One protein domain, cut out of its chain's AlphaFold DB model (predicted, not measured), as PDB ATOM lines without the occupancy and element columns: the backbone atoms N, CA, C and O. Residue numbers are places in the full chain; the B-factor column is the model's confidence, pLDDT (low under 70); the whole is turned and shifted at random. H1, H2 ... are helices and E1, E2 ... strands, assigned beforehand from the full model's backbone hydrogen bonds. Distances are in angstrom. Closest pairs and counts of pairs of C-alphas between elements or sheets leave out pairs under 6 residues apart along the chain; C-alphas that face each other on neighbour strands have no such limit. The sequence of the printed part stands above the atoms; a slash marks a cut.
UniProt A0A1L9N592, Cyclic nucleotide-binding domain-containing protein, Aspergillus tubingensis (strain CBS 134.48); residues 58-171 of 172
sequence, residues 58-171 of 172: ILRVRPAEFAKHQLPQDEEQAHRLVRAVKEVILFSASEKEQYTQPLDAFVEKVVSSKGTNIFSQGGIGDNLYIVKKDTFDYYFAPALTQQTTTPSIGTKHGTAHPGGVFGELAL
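AT A GLANCE: This is residues 58 to 171 of the 172 residues of the protein "Cyclic nucleotide-binding domain-containing protein" of Aspergillus tubingensis (strain CBS 134.48) (UniProt A0A1L9N592). This model has little regular structure: a small sheet, E2 E1 E3, sits near the middle of a rod of mostly unnamed stretches, with H1 and H2 towards one end and the hairpin E4 and E5 towards the other, where residues 144 to 150 stick out. The printed part has 114 residues, 39 in named elements, in the order E1 H1 H2 E2 E3 E4 E5, class mixed; both sheets are antiparallel. It is only just loose, close to compact, with radius of gyration of the C-alphas 16.1 A and spans 52 by 25 by 25 A.

HOW THE PARTS SIT: Look first at inner strand E1, residues 58 to 61: its N 60 is 2.9 A from O 107 of E2, residues 106 to 110, and its N 59 is 2.9 A from O 130 of E3, residues 129 to 131. H1, residues 75 to 86, only grazes this sheet with residues 81 to 85; its every O i to N i+4 pair is within hydrogen-bond range. It only just touches H2, residues 100 to 103, with residues 78 to 82 alone: 3 pairs of C-alphas within 8 A, the closest Val 82 and Leu 103, 7.6 A. H2 is too short for an O i to N i+4 pair. In the hairpin of E4, residues 136 to 140, and E5, residues 155 to 160, N 138 and O 158 are 3.1 A apart.

IN THESE COORDINATES: Find C-alpha 58 at (11.096, 25.849, 35.447), where E1 begins. H1 runs 16.5 A; E5 runs 15.0 A to C-alpha 160 at (19.655, 19.376, 32.158).

THE WHOLE: The printed part has no cut. Links E1 to H1, H1 to H2, E2 to E3 and E4 to E5 are long. Mean pLDDT of the printed part is 71.6; 45 residues are under 70, among them 89 to 104.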
ATOM      1  N   ILE A  58      10.992  27.068  34.648       82.88
ATOM      2  CA  ILE A  58      11.096  25.849  35.447       82.88
ATOM      3  C   ILE A  58       9.810  25.619  36.246       82.88
ATOM      4  O   ILE A  58       9.252  26.547  36.829       82.88
ATOM      5  N   LEU A  59       9.307  24.389  36.242       84.12
ATOM      6  CA  LEU A  59       8.117  23.978  36.990       84.12
ATOM      7  C   LEU A  59       8.560  23.341  38.309       84.12
ATOM      8  O   LEU A  59       9.507  22.561  38.312       84.12
ATOM      9  N   ARG A  60       7.901  23.679  39.423       83.88
ATOM     10  CA  ARG A  60       8.321  23.280  40.776       83.88
ATOM     11  C   ARG A  60       7.182  22.651  41.581       83.88
ATOM     12  O   ARG A  60       6.166  23.316  41.769       83.88
ATOM     13  N   VAL A  61       7.385  21.447  42.121       76.19
ATOM     14  CA  VAL A  61       6.473  20.813  43.100       76.19
ATOM     15  C   VAL A  61       6.720  21.367  44.503       76.19
ATOM     16  O   VAL A  61       7.862  21.649  44.865       76.19
ATOM     17  N   ARG A  62       5.660  21.466  45.310       69.06
ATOM     18  CA  ARG A  62       5.726  21.751  46.750       69.06
ATOM     19  C   ARG A  62       5.134  20.598  47.579       69.06
ATOM     20  O   ARG A  62       3.995  20.216  47.310       69.06
ATOM     21  N   PRO A  63       5.836  20.107  48.619       57.03
ATOM     22  CA  PRO A  63       5.231  19.413  49.752       57.03
ATOM     23  C   PRO A  63       4.071  20.243  50.310       57.03
ATOM     24  O   PRO A  63       4.123  21.477  50.328       57.03
ATOM     25  N   ALA A  64       2.981  19.569  50.662       53.41
ATOM     26  CA  ALA A  64       1.667  20.182  50.549       53.41
ATOM     27  C   ALA A  64       1.235  21.026  51.762       53.41
ATOM     28  O   ALA A  64       0.954  20.500  52.835       53.41
ATOM     29  N   GLU A  65       0.973  22.307  51.504       51.84
ATOM     30  CA  GLU A  65      -0.315  22.892  51.885       51.84
ATOM     31  C   GLU A  65      -1.181  22.961  50.618       51.84
ATOM     32  O   GLU A  65      -0.749  23.498  49.596       51.84
ATOM     33  N   PHE A  66      -2.389  22.388  50.652       52.25
ATOM     34  CA  PHE A  66      -3.205  22.104  49.459       52.25
ATOM     35  C   PHE A  66      -3.965  23.320  48.884       52.25
ATOM     36  O   PHE A  66      -5.155  23.251  48.574       52.25
ATOM     37  N   ALA A  67      -3.271  24.437  48.672       51.62
ATOM     38  CA  ALA A  67      -3.763  25.503  47.805       51.62
ATOM     39  C   ALA A  67      -3.636  25.061  46.333       51.62
ATOM     40  O   ALA A  67      -2.541  25.096  45.771       51.62
ATOM     41  N   LYS A  68      -4.745  24.647  45.701       53.50
ATOM     42  CA  LYS A  68      -4.795  24.306  44.265       53.50
ATOM     43  C   LYS A  68      -4.370  25.505  43.409       53.50
ATOM     44  O   LYS A  68      -5.139  26.452  43.250       53.50
ATOM     45  N   HIS A  69      -3.170  25.453  42.838       58.03
ATOM     46  CA  HIS A  69      -2.685  26.463  41.903       58.03
ATOM     47  C   HIS A  69      -3.046  26.028  40.482       58.03
ATOM     48  O   HIS A  69      -2.345  25.226  39.877       58.03
ATOM     49  N   GLN A  70      -4.150  26.556  39.944       57.28
ATOM     50  CA  GLN A  70      -4.540  26.290  38.559       57.28
ATOM     51  C   GLN A  70      -3.534  26.924  37.595       57.28
ATOM     52  O   GLN A  70      -3.586  28.118  37.297       57.28
ATOM     53  N   LEU A  71      -2.601  26.106  37.117       58.44
ATOM     54  CA  LEU A  71      -1.632  26.488  36.106       58.44
ATOM     55  C   LEU A  71      -2.329  26.439  34.734       58.44
ATOM     56  O   LEU A  71      -2.892  25.397  34.395       58.44
ATOM     57  N   PRO A  72      -2.326  27.521  33.930       55.53
ATOM     58  CA  PRO A  72      -2.953  27.517  32.612       55.53
ATOM     59  C   PRO A  72      -2.131  26.645  31.652       55.53
ATOM     60  O   PRO A  72      -1.206  27.113  30.986       55.53
ATOM     61  N   GLN A  73      -2.436  25.348  31.629       62.09
ATOM     62  CA  GLN A  73      -1.829  24.383  30.722       62.09
ATOM     63  C   GLN A  73      -2.636  24.292  29.429       62.09
ATOM     64  O   GLN A  73      -3.772  23.830  29.416       62.09
ATOM     65  N   ASP A  74      -1.990  24.681  28.338       68.31
ATOM     66  CA  ASP A  74      -2.280  24.150  27.009       68.31
ATOM     67  C   ASP A  74      -2.153  22.606  26.998       68.31
ATOM     68  O   ASP A  74      -1.352  22.041  27.753       68.31
ATOM     69  N   GLU A  75      -2.920  21.913  26.150       68.88
ATOM     70  CA  GLU A  75      -2.982  20.443  26.148       68.88
ATOM     71  C   GLU A  75      -1.622  19.802  25.835       68.88
ATOM     72  O   GLU A  75      -1.224  18.831  26.486       68.88
ATOM     73  N   GLU A  76      -0.833  20.382  24.920       71.75
ATOM     74  CA  GLU A  76       0.523  19.892  24.679       71.75
ATOM     75  C   GLU A  76       1.440  20.128  25.893       71.75
ATOM     76  O   GLU A  76       2.329  19.319  26.171       71.75
ATOM     77  N   GLN A  77       1.264  21.237  26.624       69.19
ATOM     78  CA  GLN A  77       2.013  21.506  27.858       69.19
ATOM     79  C   GLN A  77       1.664  20.491  28.954       69.19
ATOM     80  O   GLN A  77       2.571  20.029  29.651       69.19
ATOM     81  N   ALA A  78       0.394  20.094  29.076       72.62
ATOM     82  CA  ALA A  78      -0.021  19.001  29.951       72.62
ATOM     83  C   ALA A  78       0.606  17.667  29.512       72.62
ATOM     84  O   ALA A  78       1.241  16.995  30.324       72.62
ATOM     85  N   HIS A  79       0.540  17.315  28.224       74.62
ATOM     86  CA  HIS A  79       1.111  16.072  27.691       74.62
ATOM     87  C   HIS A  79       2.639  15.986  27.861       74.62
ATOM     88  O   HIS A  79       3.167  14.921  28.196       74.62
ATOM     89  N   ARG A  80       3.360  17.102  27.677       75.19
ATOM     90  CA  ARG A  80       4.807  17.194  27.934       75.19
ATOM     91  C   ARG A  80       5.133  17.022  29.419       75.19
ATOM     92  O   ARG A  80       6.019  16.233  29.742       75.19
ATOM     93  N   LEU A  81       4.400  17.692  30.313       75.19
ATOM     94  CA  LEU A  81       4.622  17.571  31.756       75.19
ATOM     95  C   LEU A  81       4.304  16.155  32.259       75.19
ATOM     96  O   LEU A  81       5.107  15.573  32.978       75.19
ATOM     97  N   VAL A  82       3.202  15.554  31.801       76.06
ATOM     98  CA  VAL A  82       2.835  14.155  32.085       76.06
ATOM     99  C   VAL A  82       3.950  13.178  31.707       76.06
ATOM    100  O   VAL A  82       4.154  12.206  32.430       76.06
ATOM    101  N   ARG A  83       4.671  13.400  30.598       77.19
ATOM    102  CA  ARG A  83       5.813  12.552  30.221       77.19
ATOM    103  C   ARG A  83       6.983  12.727  31.188       77.19
ATOM    104  O   ARG A  83       7.416  11.738  31.765       77.19
ATOM    105  N   ALA A  84       7.426  13.965  31.410       75.75
ATOM    106  CA  ALA A  84       8.544  14.259  32.310       75.75
ATOM    107  C   ALA A  84       8.293  13.736  33.737       75.75
ATOM    108  O   ALA A  84       9.164  13.115  34.332       75.75
ATOM    109  N   VAL A  85       7.073  13.908  34.261       73.12
ATOM    110  CA  VAL A  85       6.662  13.403  35.583       73.12
ATOM    111  C   VAL A  85       6.704  11.872  35.653       73.12
ATOM    112  O   VAL A  85       7.143  11.332  36.664       73.12
ATOM    113  N   LYS A  86       6.303  11.160  34.591       70.88
ATOM    114  CA  LYS A  86       6.327   9.683  34.532       70.88
ATOM    115  C   LYS A  86       7.729   9.083  34.510       70.88
ATOM    116  O   LYS A  86       7.895   7.939  34.923       70.88
ATOM    117  N   GLU A  87       8.716   9.833  34.032       69.19
ATOM    118  CA  GLU A  87      10.123   9.418  34.016       69.19
ATOM    119  C   GLU A  87      10.796   9.605  35.395       69.19
ATOM    120  O   GLU A  87      11.869   9.055  35.641       69.19
ATOM    121  N   VAL A  88      10.143  10.296  36.343       70.25
ATOM    122  CA  VAL A  88      10.586  10.387  37.743       70.25
ATOM    123  C   VAL A  88      10.203   9.119  38.502       70.25
ATOM    124  O   VAL A  88       9.030   8.752  38.575       70.25
ATOM    125  N   ILE A  89      11.186   8.501  39.163       61.28
ATOM    126  CA  ILE A  89      11.026   7.258  39.939       61.28
ATOM    127  C   ILE A  89       9.834   7.343  40.913       61.28
ATOM    128  O   ILE A  89       9.014   6.425  40.947       61.28
ATOM    129  N   LEU A  90       9.677   8.476  41.609       63.81
ATOM    130  CA  LEU A  90       8.590   8.765  42.560       63.81
ATOM    131  C   LEU A  90       7.169   8.559  42.000       63.81
ATOM    132  O   LEU A  90       6.268   8.205  42.754       63.81
ATOM    133  N   PHE A  91       6.961   8.771  40.697       61.53
ATOM    134  CA  PHE A  91       5.648   8.671  40.044       61.53
ATOM    135  C   PHE A  91       5.557   7.504  39.043       61.53
ATOM    136  O   PHE A  91       4.498   7.261  38.458       61.53
ATOM    137  N   SER A  92       6.642   6.746  38.860       60.97
ATOM    138  CA  SER A  92       6.694   5.582  37.964       60.97
ATOM    139  C   SER A  92       5.762   4.432  38.386       60.97
ATOM    140  O   SER A  92       5.359   3.632  37.544       60.97
ATOM    141  N   ALA A  93       5.387   4.375  39.672       56.16
ATOM    142  CA  ALA A  93       4.514   3.353  40.256       56.16
ATOM    143  C   ALA A  93       3.051   3.804  40.472       56.16
ATOM    144  O   ALA A  93       2.227   2.997  40.897       56.16
ATOM    145  N   SER A  94       2.709   5.071  40.208       55.91
ATOM    146  CA  SER A  94       1.328   5.570  40.311       55.91
ATOM    147  C   SER A  94       0.535   5.253  39.041       55.91
ATOM    148  O   SER A  94       1.039   5.428  37.934       55.91
ATOM    149  N   GLU A  95      -0.719   4.818  39.161       54.88
ATOM    150  CA  GLU A  95      -1.523   4.470  37.982       54.88
ATOM    151  C   GLU A  95      -2.029   5.698  37.199       54.88
ATOM    152  O   GLU A  95      -2.054   6.832  37.685       54.88
ATOM    153  N   LYS A  96      -2.435   5.466  35.939       54.81
ATOM    154  CA  LYS A  96      -2.653   6.508  34.914       54.81
ATOM    155  C   LYS A  96      -3.635   7.619  35.294       54.81
ATOM    156  O   LYS A  96      -3.523   8.713  34.744       54.81
ATOM    157  N   GLU A  97      -4.564   7.352  36.198       55.31
ATOM    158  CA  GLU A  97      -5.625   8.281  36.598       55.31
ATOM    159  C   GLU A  97      -5.180   9.209  37.746       55.31
ATOM    160  O   GLU A  97      -5.661  10.338  37.861       55.31
ATOM    161  N   GLN A  98      -4.180   8.794  38.535       56.09
ATOM    162  CA  GLN A  98      -3.702   9.538  39.702       56.09
ATOM    163  C   GLN A  98      -2.742  10.688  39.342       56.09
ATOM    164  O   GLN A  98      -2.580  11.616  40.132       56.09
ATOM    165  N   TYR A  99      -2.159  10.692  38.134       57.56
ATOM    166  CA  TYR A  99      -1.248  11.752  37.665       57.56
ATOM    167  C   TYR A  99      -1.880  13.150  37.581       57.56
ATOM    168  O   TYR A  99      -1.147  14.132  37.525       57.56
ATOM    169  N   THR A 100      -3.208  13.269  37.584       56.75
ATOM    170  CA  THR A 100      -3.901  14.569  37.553       56.75
ATOM    171  C   THR A 100      -3.624  15.415  38.803       56.75
ATOM    172  O   THR A 100      -3.384  16.613  38.683       56.75
ATOM    173  N   GLN A 101      -3.569  14.803  39.991       58.81
ATOM    174  CA  GLN A 101      -3.304  15.510  41.253       58.81
ATOM    175  C   GLN A 101      -1.887  16.113  41.349       58.81
ATOM    176  O   GLN A 101      -1.778  17.273  41.742       58.81
ATOM    177  N   PRO A 102      -0.800  15.394  40.995       63.22
ATOM    178  CA  PRO A 102       0.541  15.975  40.956       63.22
ATOM    179  C   PRO A 102       0.696  17.149  39.984       63.22
ATOM    180  O   PRO A 102       1.468  18.054  40.280       63.22
ATOM    181  N   LEU A 103      -0.023  17.174  38.851       68.62
ATOM    182  CA  LEU A 103       0.068  18.268  37.868       68.62
ATOM    183  C   LEU A 103      -0.430  19.602  38.452       68.62
ATOM    184  O   LEU A 103       0.273  20.605  38.338       68.62
ATOM    185  N   ASP A 104      -1.557  19.577  39.178       68.56
ATOM    186  CA  ASP A 104      -2.109  20.702  39.964       68.56
ATOM    187  C   ASP A 104      -1.139  21.232  41.054       68.56
ATOM    188  O   ASP A 104      -1.359  22.312  41.610       68.56
ATOM    189  N   ALA A 105      -0.092  20.471  41.405       74.44
ATOM    190  CA  ALA A 105       0.892  20.820  42.433       74.44
ATOM    191  C   ALA A 105       2.195  21.432  41.875       74.44
ATOM    192  O   ALA A 105       3.056  21.845  42.659       74.44
ATOM    193  N   PHE A 106       2.356  21.519  40.547       78.12
ATOM    194  CA  PHE A 106       3.459  22.260  39.932       78.12
ATOM    195  C   PHE A 106       3.135  23.754  39.844       78.12
ATOM    196  O   PHE A 106       2.076  24.152  39.373       78.12
ATOM    197  N   VAL A 107       4.101  24.596  40.213       81.62
ATOM    198  CA  VAL A 107       4.046  26.051  40.014       81.62
ATOM    199  C   VAL A 107       5.134  26.471  39.029       81.62
ATOM    200  O   VAL A 107       6.293  26.076  39.174       81.62
ATOM    201  N   GLU A 108       4.782  27.284  38.032       83.00
ATOM    202  CA  GLU A 108       5.744  27.840  37.076       83.00
ATOM    203  C   GLU A 108       6.549  28.982  37.701       83.00
ATOM    204  O   GLU A 108       6.000  29.963  38.200       83.00
ATOM    205  N   LYS A 109       7.875  28.857  37.647       83.69
ATOM    206  CA  LYS A 109       8.839  29.869  38.063       83.69
ATOM    207  C   LYS A 109       9.623  30.322  36.832       83.69
ATOM    208  O   LYS A 109      10.347  29.541  36.214       83.69
ATOM    209  N   VAL A 110       9.491  31.599  36.489       82.38
ATOM    210  CA  VAL A 110      10.369  32.253  35.512       82.38
ATOM    211  C   VAL A 110      11.688  32.588  36.206       82.38
ATOM    212  O   VAL A 110      11.692  33.080  37.335       82.38
ATOM    213  N   VAL A 111      12.810  32.316  35.543       81.25
ATOM    214  CA  VAL A 111      14.146  32.668  36.032       81.25
ATOM    215  C   VAL A 111      14.589  33.954  35.334       81.25
ATOM    216  O   VAL A 111      14.866  33.957  34.137       81.25
ATOM    217  N   SER A 112      14.615  35.063  36.079       71.56
ATOM    218  CA  SER A 112      14.729  36.423  35.523       71.56
ATOM    219  C   SER A 112      16.063  36.747  34.841       71.56
ATOM    220  O   SER A 112      16.132  37.712  34.086       71.56
ATOM    221  N   SER A 113      17.129  35.985  35.104       73.50
ATOM    222  CA  SER A 113      18.446  36.203  34.495       73.50
ATOM    223  C   SER A 113      19.262  34.913  34.373       73.50
ATOM    224  O   SER A 113      19.256  34.051  35.260       73.50
ATOM    225  N   LYS A 114      20.015  34.795  33.269       73.69
ATOM    226  CA  LYS A 114      21.029  33.745  33.083       73.69
ATOM    227  C   LYS A 114      22.078  33.842  34.201       73.69
ATOM    228  O   LYS A 114      22.479  34.941  34.572       73.69
ATOM    229  N   GLY A 115      22.507  32.699  34.733       72.56
ATOM    230  CA  GLY A 115      23.425  32.631  35.880       72.56
ATOM    231  C   GLY A 115      22.754  32.696  37.260       72.56
ATOM    232  O   GLY A 115      23.449  32.576  38.265       72.56
ATOM    233  N   THR A 116      21.424  32.825  37.342       76.00
ATOM    234  CA  THR A 116      20.697  32.661  38.615       76.00
ATOM    235  C   THR A 116      20.880  31.239  39.152       76.00
ATOM    236  O   THR A 116      20.457  30.274  38.513       76.00
ATOM    237  N   ASN A 117      21.455  31.100  40.349       76.81
ATOM    238  CA  ASN A 117      21.468  29.831  41.070       76.81
ATOM    239  C   ASN A 117      20.030  29.434  41.473       76.81
ATOM    240  O   ASN A 117      19.284  30.250  42.017       76.81
ATOM    241  N   ILE A 118      19.637  28.188  41.189       81.06
ATOM    242  CA  ILE A 118      18.304  27.654  41.528       81.06
ATOM    243  C   ILE A 118      18.315  26.949  42.891       81.06
ATOM    244  O   ILE A 118      17.336  27.045  43.632       81.06
ATOM    245  N   PHE A 119      19.411  26.257  43.206       80.50
ATOM    246  CA  PHE A 119      19.691  25.593  44.478       80.50
ATOM    247  C   PHE A 119      21.212  25.415  44.649       80.50
ATOM    248  O   PHE A 119      21.957  25.373  43.665       80.50
ATOM    249  N   SER A 120      21.671  25.270  45.894       82.06
ATOM    250  CA  SER A 120      23.085  25.064  46.239       82.06
ATOM    251  C   SER A 120      23.301  23.722  46.931       82.06
ATOM    252  O   SER A 120      22.453  23.261  47.695       82.06
ATOM    253  N   GLN A 121      24.466  23.114  46.703       79.56
ATOM    254  CA  GLN A 121      24.908  21.900  47.393       79.56
ATOM    255  C   GLN A 121      24.928  22.127  48.916       79.56
ATOM    256  O   GLN A 121      25.467  23.126  49.388       79.56
ATOM    257  N   GLY A 122      24.321  21.216  49.683       76.25
ATOM    258  CA  GLY A 122      24.176  21.349  51.141       76.25
ATOM    259  C   GLY A 122      23.084  22.326  51.606       76.25
ATOM    260  O   GLY A 122      22.892  22.480  52.809       76.25
ATOM    261  N   GLY A 123      22.356  22.972  50.688       75.31
ATOM    262  CA  GLY A 123      21.129  23.696  51.018       75.31
ATOM    263  C   GLY A 123      19.964  22.746  51.312       75.31
ATOM    264  O   GLY A 123      19.947  21.608  50.844       75.31
ATOM    265  N   ILE A 124      18.970  23.229  52.060       77.44
ATOM    266  CA  ILE A 124      17.708  22.507  52.266       77.44
ATOM    267  C   ILE A 124      16.963  22.458  50.926       77.44
ATOM    268  O   ILE A 124      16.731  23.494  50.298       77.44
ATOM    269  N   GLY A 125      16.628  21.251  50.475       76.12
ATOM    270  CA  GLY A 125      15.874  21.017  49.253       76.12
ATOM    271  C   GLY A 125      14.549  20.345  49.572       76.12
ATOM    272  O   GLY A 125      14.543  19.160  49.871       76.12
ATOM    273  N   ASP A 126      13.447  21.088  49.444       80.38
ATOM    274  CA  ASP A 126      12.077  20.572  49.637       80.38
ATOM    275  C   ASP A 126      11.274  20.508  48.320       80.38
ATOM    276  O   ASP A 126      10.051  20.594  48.334       80.38
ATOM    277  N   ASN A 127      11.916  20.560  47.146       83.56
ATOM    278  CA  ASN A 127      11.215  20.834  45.884       83.56
ATOM    279  C   ASN A 127      11.812  20.057  44.700       83.56
ATOM    280  O   ASN A 127      13.004  20.173  44.420       83.56
ATOM    281  N   LEU A 128      10.948  19.366  43.952       83.62
ATOM    282  CA  LEU A 128      11.253  18.781  42.642       83.62
ATOM    283  C   LEU A 128      11.116  19.843  41.545       83.62
ATOM    284  O   LEU A 128      10.150  20.612  41.555       83.62
ATOM    285  N   TYR A 129      12.033  19.849  40.579       86.06
ATOM    286  CA  TYR A 129      12.080  20.810  39.478       86.06
ATOM    287  C   TYR A 129      12.077  20.127  38.104       86.06
ATOM    288  O   TYR A 129      12.814  19.171  37.885       86.06
ATOM    289  N   ILE A 130      11.298  20.660  37.158       86.62
ATOM    290  CA  ILE A 130      11.230  20.192  35.763       86.62
ATOM    291  C   ILE A 130      11.533  21.352  34.811       86.62
ATOM    292  O   ILE A 130      10.885  22.403  34.864       86.62
ATOM    293  N   VAL A 131      12.504  21.158  33.918       87.94
ATOM    294  CA  VAL A 131      12.916  22.149  32.915       87.94
ATOM    295  C   VAL A 131      11.847  22.253  31.825       87.94
ATOM    296  O   VAL A 131      11.653  21.324  31.042       87.94
ATOM    297  N   LYS A 132      11.151  23.392  31.750       84.19
ATOM    298  CA  LYS A 132      10.096  23.630  30.749       84.19
ATOM    299  C   LYS A 132      10.671  24.152  29.426       84.19
ATOM    300  O   LYS A 132      10.166  23.796  28.363       84.19
ATOM    301  N   LYS A 133      11.705  24.997  29.494       81.88
ATOM    302  CA  LYS A 133      12.423  25.586  28.349       81.88
ATOM    303  C   LYS A 133      13.903  25.768  28.678       81.88
ATOM    304  O   LYS A 133      14.257  25.872  29.852       81.88
ATOM    305  N   ASP A 134      14.711  25.854  27.621       86.56
ATOM    306  CA  ASP A 134      16.163  26.069  27.664       86.56
ATOM    307  C   ASP A 134      16.922  24.978  28.447       86.56
ATOM    308  O   ASP A 134      16.398  23.896  28.706       86.56
ATOM    309  N   THR A 135      18.198  25.218  28.750       85.56
ATOM    310  CA  THR A 135      19.104  24.245  29.377       85.56
ATOM    311  C   THR A 135      19.699  24.791  30.670       85.56
ATOM    312  O   THR A 135      20.108  25.952  30.713       85.56
ATOM    313  N   PHE A 136      19.817  23.946  31.695       86.06
ATOM    314  CA  PHE A 136      20.401  24.302  32.992       86.06
ATOM    315  C   PHE A 136      21.683  23.504  33.250       86.06
ATOM    316  O   PHE A 136      21.655  22.276  33.292       86.06
ATOM    317  N   ASP A 137      22.800  24.196  33.460       86.50
ATOM    318  CA  ASP A 137      24.066  23.570  33.845       86.50
ATOM    319  C   ASP A 137      24.118  23.317  35.352       86.50
ATOM    320  O   ASP A 137      23.778  24.196  36.147       86.50
ATOM    321  N   TYR A 138      24.577  22.126  35.743       85.50
ATOM    322  CA  TYR A 138      24.788  21.768  37.143       85.50
ATOM    323  C   TYR A 138      26.266  21.508  37.439       85.50
ATOM    324  O   TYR A 138      27.001  20.866  36.675       85.50
ATOM    325  N   TYR A 139      26.691  22.030  38.586       84.25
ATOM    326  CA  TYR A 139      28.070  22.039  39.046       84.25
ATOM    327  C   TYR A 139      28.134  21.435  40.445       84.25
ATOM    328  O   TYR A 139      27.229  21.650  41.251       84.25
ATOM    329  N   PHE A 140      29.210  20.709  40.739       80.62
ATOM    330  CA  PHE A 140      29.509  20.249  42.093       80.62
ATOM    331  C   PHE A 140      30.855  20.818  42.518       80.62
ATOM    332  O   PHE A 140      31.851  20.703  41.794       80.62
ATOM    333  N   ALA A 141      30.893  21.409  43.709       76.31
ATOM    334  CA  ALA A 141      32.155  21.684  44.365       76.31
ATOM    335  C   ALA A 141      32.657  20.373  45.000       76.31
ATOM    336  O   ALA A 141      31.873  19.668  45.649       76.31
ATOM    337  N   PRO A 142      33.950  20.020  44.860       67.56
ATOM    338  CA  PRO A 142      34.540  19.056  45.776       67.56
ATOM    339  C   PRO A 142      34.429  19.621  47.199       67.56
ATOM    340  O   PRO A 142      34.559  20.830  47.397       67.56
ATOM    341  N   ALA A 143      34.183  18.767  48.192       60.47
ATOM    342  CA  ALA A 143      34.085  19.200  49.584       60.47
ATOM    343  C   ALA A 143      35.454  19.707  50.074       60.47
ATOM    344  O   ALA A 143      36.320  18.924  50.465       60.47
ATOM    345  N   LEU A 144      35.660  21.025  50.002       55.50
ATOM    346  CA  LEU A 144      36.914  21.676  50.361       55.50
ATOM    347  C   LEU A 144      37.142  21.590  51.873       55.50
ATOM    348  O   LEU A 144      36.579  22.351  52.654       55.50
ATOM    349  N   THR A 145      38.029  20.684  52.282       51.81
ATOM    350  CA  THR A 145      38.501  20.552  53.671       51.81
ATOM    351  C   THR A 145      39.441  21.683  54.105       51.81
ATOM    352  O   THR A 145      39.882  21.702  55.252       51.81
ATOM    353  N   GLN A 146      39.765  22.624  53.208       52.28
ATOM    354  CA  GLN A 146      40.627  23.781  53.456       52.28
ATOM    355  C   GLN A 146      40.104  25.007  52.692       52.28
ATOM    356  O   GLN A 146      39.640  24.887  51.558       52.28
ATOM    357  N   GLN A 147      40.189  26.194  53.299       50.19
ATOM    358  CA  GLN A 147      39.725  27.452  52.700       50.19
ATOM    359  C   GLN A 147      40.634  27.902  51.542       50.19
ATOM    360  O   GLN A 147      41.580  28.661  51.745       50.19
ATOM    361  N   THR A 148      40.322  27.502  50.309       50.59
ATOM    362  CA  THR A 148      40.850  28.192  49.122       50.59
ATOM    363  C   THR A 148      40.138  29.536  48.974       50.59
ATOM    364  O   THR A 148      38.911  29.588  48.922       50.59
ATOM    365  N   THR A 149      40.890  30.633  48.899       52.53
ATOM    366  CA  THR A 149      40.377  32.017  48.975       52.53
ATOM    367  C   THR A 149      39.645  32.519  47.722       52.53
ATOM    368  O   THR A 149      39.315  33.700  47.631       52.53
ATOM    369  N   THR A 150      39.353  31.640  46.762       51.31
ATOM    370  CA  THR A 150      38.611  31.934  45.532       51.31
ATOM    371  C   THR A 150      37.293  31.150  45.483       51.31
ATOM    372  O   THR A 150      37.306  29.928  45.636       51.31
ATOM    373  N   PRO A 151      36.139  31.806  45.235       53.53
ATOM    374  CA  PRO A 151      34.849  31.131  45.121       53.53
ATOM    375  C   PRO A 151      34.736  30.409  43.771       53.53
ATOM    376  O   PRO A 151      34.181  30.930  42.803       53.53
ATOM    377  N   SER A 152      35.281  29.195  43.682       62.81
ATOM    378  CA  SER A 152      35.084  28.340  42.512       62.81
ATOM    379  C   SER A 152      33.662  27.773  42.504       62.81
ATOM    380  O   SER A 152      33.252  27.137  43.473       62.81
ATOM    381  N   ILE A 153      32.947  27.912  41.386       64.62
ATOM    382  CA  ILE A 153      31.597  27.346  41.172       64.62
ATOM    383  C   ILE A 153      31.583  25.797  41.173       64.62
ATOM    384  O   ILE A 153      30.523  25.177  41.218       64.62
ATOM    385  N   GLY A 154      32.760  25.166  41.185       73.44
ATOM    386  CA  GLY A 154      32.932  23.721  41.094       73.44
ATOM    387  C   GLY A 154      33.105  23.247  39.652       73.44
ATOM    388  O   GLY A 154      33.152  24.040  38.708       73.44
ATOM    389  N   THR A 155      33.218  21.936  39.478       80.19
ATOM    390  CA  THR A 155      33.301  21.307  38.153       80.19
ATOM    391  C   THR A 155      31.901  21.232  37.547       80.19
ATOM    392  O   THR A 155      30.946  20.921  38.257       80.19
ATOM    393  N   LYS A 156      31.745  21.474  36.238       83.31
ATOM    394  CA  LYS A 156      30.484  21.183  35.534       83.31
ATOM    395  C   LYS A 156      30.328  19.667  35.398       83.31
ATOM    396  O   LYS A 156      31.151  19.037  34.740       83.31
ATOM    397  N   HIS A 157      29.273  19.097  35.976       82.00
ATOM    398  CA  HIS A 157      28.980  17.660  35.867       82.00
ATOM    399  C   HIS A 157      27.943  17.328  34.784       82.00
ATOM    400  O   HIS A 157      27.786  16.159  34.438       82.00
ATOM    401  N   GLY A 158      27.258  18.326  34.221       85.50
ATOM    402  CA  GLY A 158      26.397  18.134  33.057       85.50
ATOM    403  C   GLY A 158      25.413  19.274  32.822       85.50
ATOM    404  O   GLY A 158      25.578  20.380  33.344       85.50
ATOM    405  N   THR A 159      24.407  18.982  32.000       87.44
ATOM    406  CA  THR A 159      23.383  19.926  31.542       87.44
ATOM    407  C   THR A 159      22.022  19.232  31.510       87.44
ATOM    408  O   THR A 159      21.834  18.253  30.784       87.44
ATOM    409  N   ALA A 160      21.057  19.750  32.267       85.06
ATOM    410  CA  ALA A 160      19.655  19.376  32.158       85.06
ATOM    411  C   ALA A 160      19.028  20.057  30.929       85.06
ATOM    412  O   ALA A 160      19.212  21.256  30.707       85.06
ATOM    413  N   HIS A 161      18.295  19.280  30.134       88.81
ATOM    414  CA  HIS A 161      17.638  19.705  28.894       88.81
ATOM    415  C   HIS A 161      16.120  19.878  29.115       88.81
ATOM    416  O   HIS A 161      15.624  19.421  30.147       88.81
ATOM    417  N   PRO A 162      15.353  20.485  28.186       86.25
ATOM    418  CA  PRO A 162      13.894  20.559  28.292       86.25
ATOM    419  C   PRO A 162      13.250  19.179  28.482       86.25
ATOM    420  O   PRO A 162      13.589  18.228  27.781       86.25
ATOM    421  N   GLY A 163      12.327  19.073  29.440       81.69
ATOM    422  CA  GLY A 163      11.753  17.809  29.915       81.69
ATOM    423  C   GLY A 163      12.567  17.115  31.014       81.69
ATOM    424  O   GLY A 163      12.021  16.280  31.726       81.69
ATOM    425  N   GLY A 164      13.834  17.491  31.209       85.06
ATOM    426  CA  GLY A 164      14.682  16.975  32.279       85.06
ATOM    427  C   GLY A 164      14.179  17.370  33.669       85.06
ATOM    428  O   GLY A 164      13.694  18.486  33.880       85.06
ATOM    429  N   VAL A 165      14.327  16.444  34.614       82.69
ATOM    430  CA  VAL A 165      13.879  16.572  36.004       82.69
ATOM    431  C   VAL A 165      15.075  16.481  36.949       82.69
ATOM    432  O   VAL A 165      16.008  15.729  36.680       82.69
ATOM    433  N   PHE A 166      15.051  17.239  38.046       84.75
ATOM    434  CA  PHE A 166      16.024  17.133  39.134       84.75
ATOM    435  C   PHE A 166      15.420  17.549  40.481       84.75
ATOM    436  O   PHE A 166      14.485  18.352  40.541       84.75
ATOM    437  N   GLY A 167      15.972  17.025  41.577       79.50
ATOM    438  CA  GLY A 167      15.447  17.253  42.930       79.50
ATOM    439  C   GLY A 167      14.503  16.144  43.399       79.50
ATOM    440  O   GLY A 167      13.692  16.347  44.289       79.50
ATOM    441  N   GLU A 168      14.602  14.957  42.816       77.81
ATOM    442  CA  GLU A 168      13.939  13.731  43.257       77.81
ATOM    443  C   GLU A 168      14.337  13.336  44.689       77.81
ATOM    444  O   GLU A 168      13.498  12.870  45.453       77.81
ATOM    445  N   LEU A 169      15.577  13.639  45.093       73.94
ATOM    446  CA  LEU A 169      16.069  13.480  46.467       73.94
ATOM    447  C   LEU A 169      15.498  14.513  47.460       73.94
ATOM    448  O   LEU A 169      15.771  14.416  48.649       73.94
ATOM    449  N   ALA A 170      14.737  15.509  46.990       73.94
ATOM    450  CA  ALA A 170      14.104  16.537  47.822       73.94
ATOM    451  C   ALA A 170      12.696  16.144  48.318       73.94
ATOM    452  O   ALA A 170      12.017  16.954  48.947       73.94
ATOM    453  N   LEU A 171      12.227  14.939  47.965       68.44
ATOM    454  CA  LEU A 171      10.890  14.409  48.262       68.44
ATOM    455  C   LEU A 171      10.940  12.962  48.815       68.44
ATOM    456  O   LEU A 171       9.952  12.233  48.702       68.44
TER     457      LEU A 171